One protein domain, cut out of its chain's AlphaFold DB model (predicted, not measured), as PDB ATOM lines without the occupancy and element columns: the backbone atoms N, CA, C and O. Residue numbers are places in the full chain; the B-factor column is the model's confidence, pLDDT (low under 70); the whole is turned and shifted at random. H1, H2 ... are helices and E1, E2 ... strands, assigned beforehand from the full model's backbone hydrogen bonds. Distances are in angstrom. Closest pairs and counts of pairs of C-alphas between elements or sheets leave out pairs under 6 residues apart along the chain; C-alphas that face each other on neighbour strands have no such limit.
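AT A GLANCE: This is residues 7 to 76 of the 141 residues of the protein "UvrD_C_2 domain-containing protein" of bioreactor metagenome (UniProt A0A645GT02). What would one see first? A two-stranded hairpin, E1 and E2, makes one end of a loose shape, its tip at residues 13 to 18 sticking out, and two helices, H2 and H3, set steeply to each other, make the other end. Short H1 lies between E2 and H2 along the chain, and after H3 the printed part folds back to E2, where residues 74 to 75 pair with 24 to 25. What is it made of? The 70 printed residues, with E1, E2, H1, H2 and H3 in that order, are of mixed class, the two strands antiparallel; the whole is loose, with a radius of gyration of the C-alphas of 14.5 A and spans of 43 by 29 by 17 A.

HOW THE PARTS SIT: How do the strands pair? E1, residues 7 to 13, and E2, residues 18 to 25, are an antiparallel hairpin with 145 degrees between their directions; N 9 and O 22 are within hydrogen-bond range at 2.9 A. E2 bends by 53 degrees at residue 21. How do the helices stand? H2, residues 38 to 50, touches H3, residues 58 to 67, with residues 45 to 49 alone; the closest C-alphas, of Met 49 and Val 65, are 6.1 A apart. They run opposite ways at a steep tilt of 69 degrees, only just short of about perpendicular. H1, residues 27 to 30, touches no helix. Are the helix backbones well formed? In H2 and H3 every O i to N i+4 pair is within hydrogen-bond range; H1 is too short for one.

IN THESE COORDINATES: Where does E1 begin? C-alpha 7 is at (-85.244, -62.866, 40.725). How long are the elements? From first to last C-alpha E1 measures 18.1 A, E2 21.4 A, H2 18.7 A and H3 14.4 A, which ends with C-alpha 67 at (-91.223, -62.686, 24.152).

THE WHOLE: How far does it reach? The two C-alphas farthest apart, of Asp 15 and Ser 56, are 43.7 A apart. Is it unbroken and confident? The printed part has no cut, no link is long, and no printed residue is under 70 in pLDDT.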
ATOM      1  N   CYS A   7     -84.408 -62.262  39.697       97.00
ATOM      2  CA  CYS A   7     -85.244 -62.866  40.725       97.00
ATOM      3  C   CYS A   7     -86.668 -63.037  40.185       97.00
ATOM      4  O   CYS A   7     -87.165 -62.160  39.479       97.00
ATOM      5  N   ASN A   8     -87.299 -64.171  40.484       97.50
ATOM      6  CA  ASN A   8     -88.737 -64.337  40.294       97.50
ATOM      7  C   ASN A   8     -89.426 -63.851  41.564       97.50
ATOM      8  O   ASN A   8     -89.047 -64.266  42.659       97.50
ATOM      9  N   VAL A   9     -90.414 -62.983  41.408       96.88
ATOM     10  CA  VAL A   9     -91.146 -62.375  42.515       96.88
ATOM     11  C   VAL A   9     -92.642 -62.494  42.268       96.88
ATOM     12  O   VAL A   9     -93.095 -62.434  41.125       96.88
ATOM     13  N   LEU A  10     -93.397 -62.641  43.352       97.25
ATOM     14  CA  LEU A  10     -94.843 -62.470  43.353       97.25
ATOM     15  C   LEU A  10     -95.134 -61.013  43.725       97.25
ATOM     16  O   LEU A  10     -94.690 -60.539  44.772       97.25
ATOM     17  N   LEU A  11     -95.814 -60.290  42.840       95.25
ATOM     18  CA  LEU A  11     -96.164 -58.885  43.015       95.25
ATOM     19  C   LEU A  11     -97.664 -58.756  43.251       95.25
ATOM     20  O   LEU A  11     -98.449 -59.436  42.600       95.25
ATOM     21  N   TYR A  12     -98.045 -57.837  44.136       95.25
ATOM     22  CA  TYR A  12     -99.438 -57.500  44.413       95.25
ATOM     23  C   TYR A  12     -99.722 -56.050  44.012       95.25
ATOM     24  O   TYR A  12     -99.058 -55.123  44.491       95.25
ATOM     25  N   HIS A  13    -100.705 -55.844  43.135       92.12
ATOM     26  CA  HIS A  13    -101.141 -54.519  42.705       92.12
ATOM     27  C   HIS A  13    -102.374 -54.076  43.495       92.12
ATOM     28  O   HIS A  13    -103.471 -54.576  43.268       92.12
ATOM     29  N   ARG A  14    -102.215 -53.071  44.364       86.12
ATOM     30  CA  ARG A  14    -103.276 -52.626  45.288       86.12
ATOM     31  C   ARG A  14    -104.543 -52.128  44.594       86.12
ATOM     32  O   ARG A  14    -105.625 -52.499  45.020       86.12
ATOM     33  N   ASP A  15    -104.416 -51.331  43.532       87.06
ATOM     34  CA  ASP A  15    -105.599 -50.714  42.898       87.06
ATOM     35  C   ASP A  15    -106.453 -51.704  42.094       87.06
ATOM     36  O   ASP A  15    -107.636 -51.461  41.875       87.06
ATOM     37  N   TYR A  16    -105.854 -52.811  41.649       91.38
ATOM     38  CA  TYR A  16    -106.530 -53.838  40.854       91.38
ATOM     39  C   TYR A  16    -106.823 -55.104  41.665       91.38
ATOM     40  O   TYR A  16    -107.489 -55.986  41.138       91.38
ATOM     41  N   ASP A  17    -106.334 -55.194  42.909       92.88
ATOM     42  CA  ASP A  17    -106.455 -56.372  43.779       92.88
ATOM     43  C   ASP A  17    -106.023 -57.673  43.072       92.88
ATOM     44  O   ASP A  17    -106.717 -58.687  43.073       92.88
ATOM     45  N   ILE A  18    -104.872 -57.619  42.389       96.44
ATOM     46  CA  ILE A  18    -104.314 -58.759  41.648       96.44
ATOM     47  C   ILE A  18    -102.917 -59.121  42.130       96.44
ATOM     48  O   ILE A  18    -102.081 -58.250  42.387       96.44
ATOM     49  N   GLU A  19    -102.646 -60.423  42.153       97.00
ATOM     50  CA  GLU A  19    -101.308 -60.984  42.289       97.00
ATOM     51  C   GLU A  19    -100.815 -61.505  40.939       97.00
ATOM     52  O   GLU A  19    -101.567 -62.115  40.177       97.00
ATOM     53  N   PHE A  20     -99.546 -61.263  40.627       95.25
ATOM     54  CA  PHE A  20     -98.927 -61.788  39.417       95.25
ATOM     55  C   PHE A  20     -97.444 -62.080  39.626       95.25
ATOM     56  O   PHE A  20     -96.739 -61.391  40.364       95.25
ATOM     57  N   GLU A  21     -96.961 -63.114  38.945       96.50
ATOM     58  CA  GLU A  21     -95.542 -63.438  38.917       96.50
ATOM     59  C   GLU A  21     -94.822 -62.567  37.889       96.50
ATOM     60  O   GLU A  21     -95.263 -62.404  36.749       96.50
ATOM     61  N   ALA A  22     -93.672 -62.033  38.283       96.31
ATOM     62  CA  ALA A  22     -92.802 -61.295  37.389       96.31
ATOM     63  C   ALA A  22     -91.341 -61.646  37.643       96.31
ATOM     64  O   ALA A  22     -90.933 -62.021  38.745       96.31
ATOM     65  N   LYS A  23     -90.523 -61.480  36.606       97.25
ATOM     66  CA  LYS A  23     -89.071 -61.520  36.741       97.25
ATOM     67  C   LYS A  23     -88.556 -60.097  36.880       97.25
ATOM     68  O   LYS A  23     -88.917 -59.245  36.076       97.25
ATOM     69  N   ILE A  24     -87.695 -59.854  37.858       96.88
ATOM     70  CA  ILE A  24     -87.001 -58.576  38.038       96.88
ATOM     71  C   ILE A  24     -85.509 -58.743  37.762       96.88
ATOM     72  O   ILE A  24     -84.939 -59.811  38.009       96.88
ATOM     73  N   ILE A  25     -84.876 -57.681  37.268       96.62
ATOM     74  CA  ILE A  25     -83.420 -57.604  37.140       96.62
ATOM     75  C   ILE A  25     -82.825 -56.917  38.373       96.62
ATOM     76  O   ILE A  25     -83.065 -55.743  38.648       96.62
ATOM     77  N   MET A  26     -82.054 -57.679  39.143       95.06
ATOM     78  CA  MET A  26     -81.555 -57.262  40.453       95.06
ATOM     79  C   MET A  26     -80.405 -56.264  40.347       95.06
ATOM     80  O   MET A  26     -80.237 -55.446  41.244       95.06
ATOM     81  N   ASP A  27     -79.626 -56.296  39.265       93.56
ATOM     82  CA  ASP A  27     -78.509 -55.367  39.064       93.56
ATOM     83  C   ASP A  27     -78.985 -53.912  39.076       93.56
ATOM     84  O   ASP A  27     -78.326 -53.055  39.659       93.56
ATOM     85  N   VAL A  28     -80.177 -53.645  38.526       93.56
ATOM     86  CA  VAL A  28     -80.761 -52.297  38.490       93.56
ATOM     87  C   VAL A  28     -81.024 -51.750  39.892       93.56
ATOM     88  O   VAL A  28     -80.913 -50.543  40.081       93.56
ATOM     89  N   LEU A  29     -81.286 -52.581  40.905       91.69
ATOM     90  CA  LEU A  29     -81.541 -52.095  42.268       91.69
ATOM     91  C   LEU A  29     -80.359 -51.319  42.863       91.69
ATOM     92  O   LEU A  29     -80.574 -50.451  43.706       91.69
ATOM     93  N   HIS A  30     -79.133 -51.610  42.422       87.69
ATOM     94  CA  HIS A  30     -77.902 -51.048  42.985       87.69
ATOM     95  C   HIS A  30     -77.210 -50.024  42.077       87.69
ATOM     96  O   HIS A  30     -76.158 -49.508  42.438       87.69
ATOM     97  N   THR A  31     -77.762 -49.726  40.897       88.25
ATOM     98  CA  THR A  31     -77.189 -48.698  40.018       88.25
ATOM     99  C   THR A  31     -77.602 -47.287  40.450       88.25
ATOM    100  O   THR A  31     -78.683 -47.083  40.996       88.25
ATOM    101  N   GLU A  32     -76.782 -46.284  40.139       85.06
ATOM    102  CA  GLU A  32     -77.136 -44.863  40.335       85.06
ATOM    103  C   GLU A  32     -78.021 -44.314  39.199       85.06
ATOM    104  O   GLU A  32     -78.737 -43.325  39.340       85.06
ATOM    105  N   VAL A  33     -78.009 -44.979  38.043       88.50
ATOM    106  CA  VAL A  33     -78.850 -44.650  36.884       88.50
ATOM    107  C   VAL A  33     -80.259 -45.249  37.027       88.50
ATOM    108  O   VAL A  33     -80.428 -46.250  37.723       88.50
ATOM    109  N   PRO A  34     -81.298 -44.694  36.369       85.31
ATOM    110  CA  PRO A  34     -82.687 -45.143  36.545       85.31
ATOM    111  C   PRO A  34     -82.959 -46.588  36.095       85.31
ATOM    112  O   PRO A  34     -83.951 -47.172  36.519       85.31
ATOM    113  N   GLY A  35     -82.091 -47.162  35.264       91.31
ATOM    114  CA  GLY A  35     -82.245 -48.488  34.680       91.31
ATOM    115  C   GLY A  35     -80.909 -49.046  34.201       91.31
ATOM    116  O   GLY A  35     -79.850 -48.591  34.634       91.31
ATOM    117  N   LEU A  36     -80.952 -50.008  33.285       92.62
ATOM    118  CA  LEU A  36     -79.763 -50.488  32.582       92.62
ATOM    119  C   LEU A  36     -79.185 -49.397  31.673       92.62
ATOM    120  O   LEU A  36     -79.925 -48.685  30.989       92.62
ATOM    121  N   SER A  37     -77.857 -49.309  31.615       92.88
ATOM    122  CA  SER A  37     -77.173 -48.487  30.617       92.88
ATOM    123  C   SER A  37     -77.431 -49.015  29.202       92.88
ATOM    124  O   SER A  37     -77.894 -50.142  29.003       92.88
ATOM    125  N   ARG A  38     -77.121 -48.208  28.182       93.00
ATOM    126  CA  ARG A  38     -77.233 -48.646  26.784       93.00
ATOM    127  C   ARG A  38     -76.397 -49.900  26.516       93.00
ATOM    128  O   ARG A  38     -76.917 -50.869  25.983       93.00
ATOM    129  N   GLU A  39     -75.151 -49.901  26.975       94.12
ATOM    130  CA  GLU A  39     -74.228 -51.033  26.832       94.12
ATOM    131  C   GLU A  39     -74.759 -52.297  27.518       94.12
ATOM    132  O   GLU A  39     -74.690 -53.387  26.958       94.12
ATOM    133  N   GLN A  40     -75.350 -52.157  28.708       94.62
ATOM    134  CA  GLN A  40     -75.962 -53.278  29.419       94.62
ATOM    135  C   GLN A  40     -77.198 -53.824  28.692       94.62
ATOM    136  O   GLN A  40     -77.386 -55.038  28.645       94.62
ATOM    137  N   ASN A  41     -78.032 -52.956  28.111       94.56
ATOM    138  CA  ASN A  41     -79.169 -53.393  27.296       94.56
ATOM    139  C   ASN A  41     -78.706 -54.131  26.035       94.56
ATOM    140  O   ASN A  41     -79.267 -55.174  25.706       94.56
ATOM    141  N   ASP A  42     -77.679 -53.620  25.355       95.50
ATOM    142  CA  ASP A  42     -77.116 -54.250  24.158       95.50
ATOM    143  C   ASP A  42     -76.505 -55.622  24.495       95.50
ATOM    144  O   ASP A  42     -76.728 -56.593  23.771       95.50
ATOM    145  N   LEU A  43     -75.818 -55.734  25.640       95.94
ATOM    146  CA  LEU A  43     -75.290 -56.998  26.159       95.94
ATOM    147  C   LEU A  43     -76.405 -57.998  26.491       95.94
ATOM    148  O   LEU A  43     -76.332 -59.157  26.087       95.94
ATOM    149  N   LEU A  44     -77.450 -57.561  27.204       96.31
ATOM    150  CA  LEU A  44     -78.602 -58.409  27.517       96.31
ATOM    151  C   LEU A  44     -79.279 -58.898  26.233       96.31
ATOM    152  O   LEU A  44     -79.597 -60.079  26.117       96.31
ATOM    153  N   PHE A  45     -79.466 -58.005  25.260       95.88
ATOM    154  CA  PHE A  45     -80.045 -58.347  23.968       95.88
ATOM    155  C   PHE A  45     -79.197 -59.386  23.226       95.88
ATOM    156  O   PHE A  45     -79.745 -60.384  22.764       95.88
ATOM    157  N   ALA A  46     -77.879 -59.178  23.131       95.31
ATOM    158  CA  ALA A  46     -76.968 -60.105  22.463       95.31
ATOM    159  C   ALA A  46     -76.999 -61.495  23.115       95.31
ATOM    160  O   ALA A  46     -77.239 -62.483  22.427       95.31
ATOM    161  N   ASN A  47     -76.877 -61.553  24.442       96.12
ATOM    162  CA  ASN A  47     -76.872 -62.809  25.190       96.12
ATOM    163  C   ASN A  47     -78.212 -63.561  25.088       96.12
ATOM    164  O   ASN A  47     -78.226 -64.777  24.963       96.12
ATOM    165  N   VAL A  48     -79.354 -62.862  25.105       96.00
ATOM    166  CA  VAL A  48     -80.671 -63.503  24.911       96.00
ATOM    167  C   VAL A  48     -80.871 -63.947  23.456       96.00
ATOM    168  O   VAL A  48     -81.569 -64.920  23.188       96.00
ATOM    169  N   MET A  49     -80.280 -63.240  22.493       94.38
ATOM    170  CA  MET A  49     -80.362 -63.589  21.074       94.38
ATOM    171  C   MET A  49     -79.624 -64.898  20.749       94.38
ATOM    172  O   MET A  49     -80.027 -65.595  19.812       94.38
ATOM    173  N   GLU A  50     -78.578 -65.234  21.508       94.62
ATOM    174  CA  GLU A  50     -77.820 -66.486  21.371       94.62
ATOM    175  C   GLU A  50     -78.678 -67.729  21.644       94.62
ATOM    176  O   GLU A  50     -78.555 -68.714  20.918       94.62
ATOM    177  N   ASP A  51     -79.632 -67.654  22.575       94.38
ATOM    178  CA  ASP A  51     -80.564 -68.755  22.878       94.38
ATOM    179  C   ASP A  51     -81.451 -69.165  21.695       94.38
ATOM    180  O   ASP A  51     -82.034 -70.247  21.699       94.38
ATOM    181  N   TYR A  52     -81.569 -68.303  20.685       94.12
ATOM    182  CA  TYR A  52     -82.384 -68.528  19.492       94.12
ATOM    183  C   TYR A  52     -81.532 -68.626  18.216       94.12
ATOM    184  O   TYR A  52     -82.010 -68.343  17.109       94.12
ATOM    185  N   ALA A  53     -80.242 -68.957  18.351       92.31
ATOM    186  CA  ALA A  53     -79.298 -69.046  17.238       92.31
ATOM    187  C   ALA A  53     -79.698 -70.077  16.163       92.31
ATOM    188  O   ALA A  53     -79.346 -69.901  14.992       92.31
ATOM    189  N   ASP A  54     -80.481 -71.089  16.537       93.75
ATOM    190  CA  ASP A  54     -81.068 -72.127  15.684       93.75
ATOM    191  C   ASP A  54     -82.113 -71.586  14.688       93.75
ATOM    192  O   ASP A  54     -82.274 -72.113  13.585       93.75
ATOM    193  N   ILE A  55     -82.795 -70.484  15.020       92.94
ATOM    194  CA  ILE A  55     -83.825 -69.890  14.160       92.94
ATOM    195  C   ILE A  55     -83.167 -69.117  13.016       92.94
ATOM    196  O   ILE A  55     -82.736 -67.978  13.197       92.94
ATOM    197  N   SER A  56     -83.130 -69.685  11.810       90.62
ATOM    198  CA  SER A  56     -82.503 -69.062  10.628       90.62
ATOM    199  C   SER A  56     -83.127 -67.715  10.232       90.62
ATOM    200  O   SER A  56     -82.429 -66.772   9.855       90.62
ATOM    201  N   GLN A  57     -84.451 -67.586  10.351       94.62
ATOM    202  CA  GLN A  57     -85.147 -66.346  10.024       94.62
ATOM    203  C   GLN A  57     -84.968 -65.295  11.122       94.62
ATOM    204  O   GLN A  57     -85.603 -65.353  12.179       94.62
ATOM    205  N   LYS A  58     -84.197 -64.247  10.811       90.19
ATOM    206  CA  LYS A  58     -83.941 -63.111  11.711       90.19
ATOM    207  C   LYS A  58     -85.226 -62.545  12.326       90.19
ATOM    208  O   LYS A  58     -85.295 -62.353  13.531       90.19
ATOM    209  N   ARG A  59     -86.282 -62.330  11.531       93.12
ATOM    210  CA  ARG A  59     -87.552 -61.769  12.029       93.12
ATOM    211  C   ARG A  59     -88.192 -62.624  13.130       93.12
ATOM    212  O   ARG A  59     -88.665 -62.073  14.120       93.12
ATOM    213  N   LEU A  60     -88.202 -63.946  12.960       93.50
ATOM    214  CA  LEU A  60     -88.743 -64.874  13.957       93.50
ATOM    215  C   LEU A  60     -87.878 -64.887  15.219       93.50
ATOM    216  O   LEU A  60     -88.416 -64.850  16.323       93.50
ATOM    217  N   ARG A  61     -86.552 -64.827  15.055       92.94
ATOM    218  CA  ARG A  61     -85.603 -64.748  16.168       92.94
ATOM    219  C   ARG A  61     -85.832 -63.514  17.042       92.94
ATOM    220  O   ARG A  61     -86.022 -63.630  18.245       92.94
ATOM    221  N   TYR A  62     -85.934 -62.335  16.424       93.44
ATOM    222  CA  TYR A  62     -86.236 -61.091  17.144       93.44
ATOM    223  C   TYR A  62     -87.591 -61.140  17.856       93.44
ATOM    224  O   TYR A  62     -87.727 -60.587  18.945       93.44
ATOM    225  N   LYS A  63     -88.600 -61.788  17.258       95.25
ATOM    226  CA  LYS A  63     -89.899 -61.971  17.911       95.25
ATOM    227  C   LYS A  63     -89.756 -62.804  19.189       95.25
ATOM    228  O   LYS A  63     -90.303 -62.413  20.211       95.25
ATOM    229  N   LYS A  64     -88.968 -63.881  19.153       96.00
ATOM    230  CA  LYS A  64     -88.699 -64.716  20.330       96.00
ATOM    231  C   LYS A  64     -87.940 -63.985  21.430       96.00
ATOM    232  O   LYS A  64     -88.346 -64.076  22.582       96.00
ATOM    233  N   VAL A  65     -86.936 -63.179  21.085       95.25
ATOM    234  CA  VAL A  65     -86.252 -62.316  22.068       95.25
ATOM    235  C   VAL A  65     -87.236 -61.358  22.742       95.25
ATOM    236  O   VAL A  65     -87.234 -61.233  23.962       95.25
ATOM    237  N   LYS A  66     -88.136 -60.735  21.974       93.81
ATOM    238  CA  LYS A  66     -89.173 -59.846  22.524       93.81
ATOM    239  C   LYS A  66     -90.210 -60.555  23.394       93.81
ATOM    240  O   LYS A  66     -90.881 -59.881  24.162       93.81
ATOM    241  N   GLU A  67     -90.356 -61.869  23.289       95.50
ATOM    242  CA  GLU A  67     -91.223 -62.686  24.152       95.50
ATOM    243  C   GLU A  67     -90.449 -63.279  25.348       95.50
ATOM    244  O   GLU A  67     -91.047 -63.880  26.237       95.50
ATOM    245  N   ASN A  68     -89.119 -63.125  25.397       96.56
ATOM    246  CA  ASN A  68     -88.280 -63.775  26.395       96.56
ATOM    247  C   ASN A  68     -88.481 -63.153  27.800       96.56
ATOM    248  O   ASN A  68     -88.372 -61.931  27.946       96.56
ATOM    249  N   PRO A  69     -88.709 -63.959  28.857       95.81
ATOM    250  CA  PRO A  69     -88.942 -63.445  30.211       95.81
ATOM    251  C   PRO A  69     -87.770 -62.678  30.838       95.81
ATOM    252  O   PRO A  69     -87.986 -61.843  31.710       95.81
ATOM    253  N   TYR A  70     -86.527 -62.966  30.447       96.31
ATOM    254  CA  TYR A  70     -85.341 -62.268  30.950       96.31
ATOM    255  C   TYR A  70     -85.101 -60.947  30.229       96.31
ATOM    256  O   TYR A  70     -84.694 -59.980  30.865       96.31
ATOM    257  N   PHE A  71     -85.400 -60.889  28.929       96.25
ATOM    258  CA  PHE A  71     -85.367 -59.633  28.183       96.25
ATOM    259  C   PHE A  71     -86.463 -58.666  28.654       96.25
ATOM    260  O   PHE A  71     -86.228 -57.468  28.758       96.25
ATOM    261  N   ASN A  72     -87.638 -59.198  29.005       96.06
ATOM    262  CA  ASN A  72     -88.758 -58.429  29.558       96.06
ATOM    263  C   ASN A  72     -88.759 -58.354  31.093       96.06
ATOM    264  O   ASN A  72     -89.788 -58.027  31.686       96.06
ATOM    265  N   ALA A  73     -87.645 -58.675  31.756       97.06
ATOM    266  CA  ALA A  73     -87.569 -58.557  33.204       97.06
ATOM    267  C   ALA A  73     -87.779 -57.093  33.630       97.06
ATOM    268  O   ALA A  73     -87.203 -56.169  33.052       97.06
ATOM    269  N   LEU A  74     -88.593 -56.881  34.662       95.94
ATOM    270  CA  LEU A  74     -88.913 -55.553  35.165       95.94
ATOM    271  C   LEU A  74     -87.670 -54.902  35.783       95.94
ATOM    272  O   LEU A  74     -86.984 -55.488  36.627       95.94
ATOM    273  N   GLN A  75     -87.412 -53.661  35.380       95.06
ATOM    274  CA  GLN A  75     -86.378 -52.813  35.963       95.06
ATOM    275  C   GLN A  75     -86.971 -52.070  37.157       95.06
ATOM    276  O   GLN A  75     -87.835 -51.210  36.997       95.06
ATOM    277  N   VAL A  76     -86.526 -52.430  38.359       93.50
ATOM    278  CA  VAL A  76     -87.087 -51.927  39.618       93.50
ATOM    279  C   VAL A  76     -86.041 -51.170  40.428       93.50
ATOM    280  O   VAL A  76     -84.841 -51.430  40.332       93.50
TER     281      VAL A  76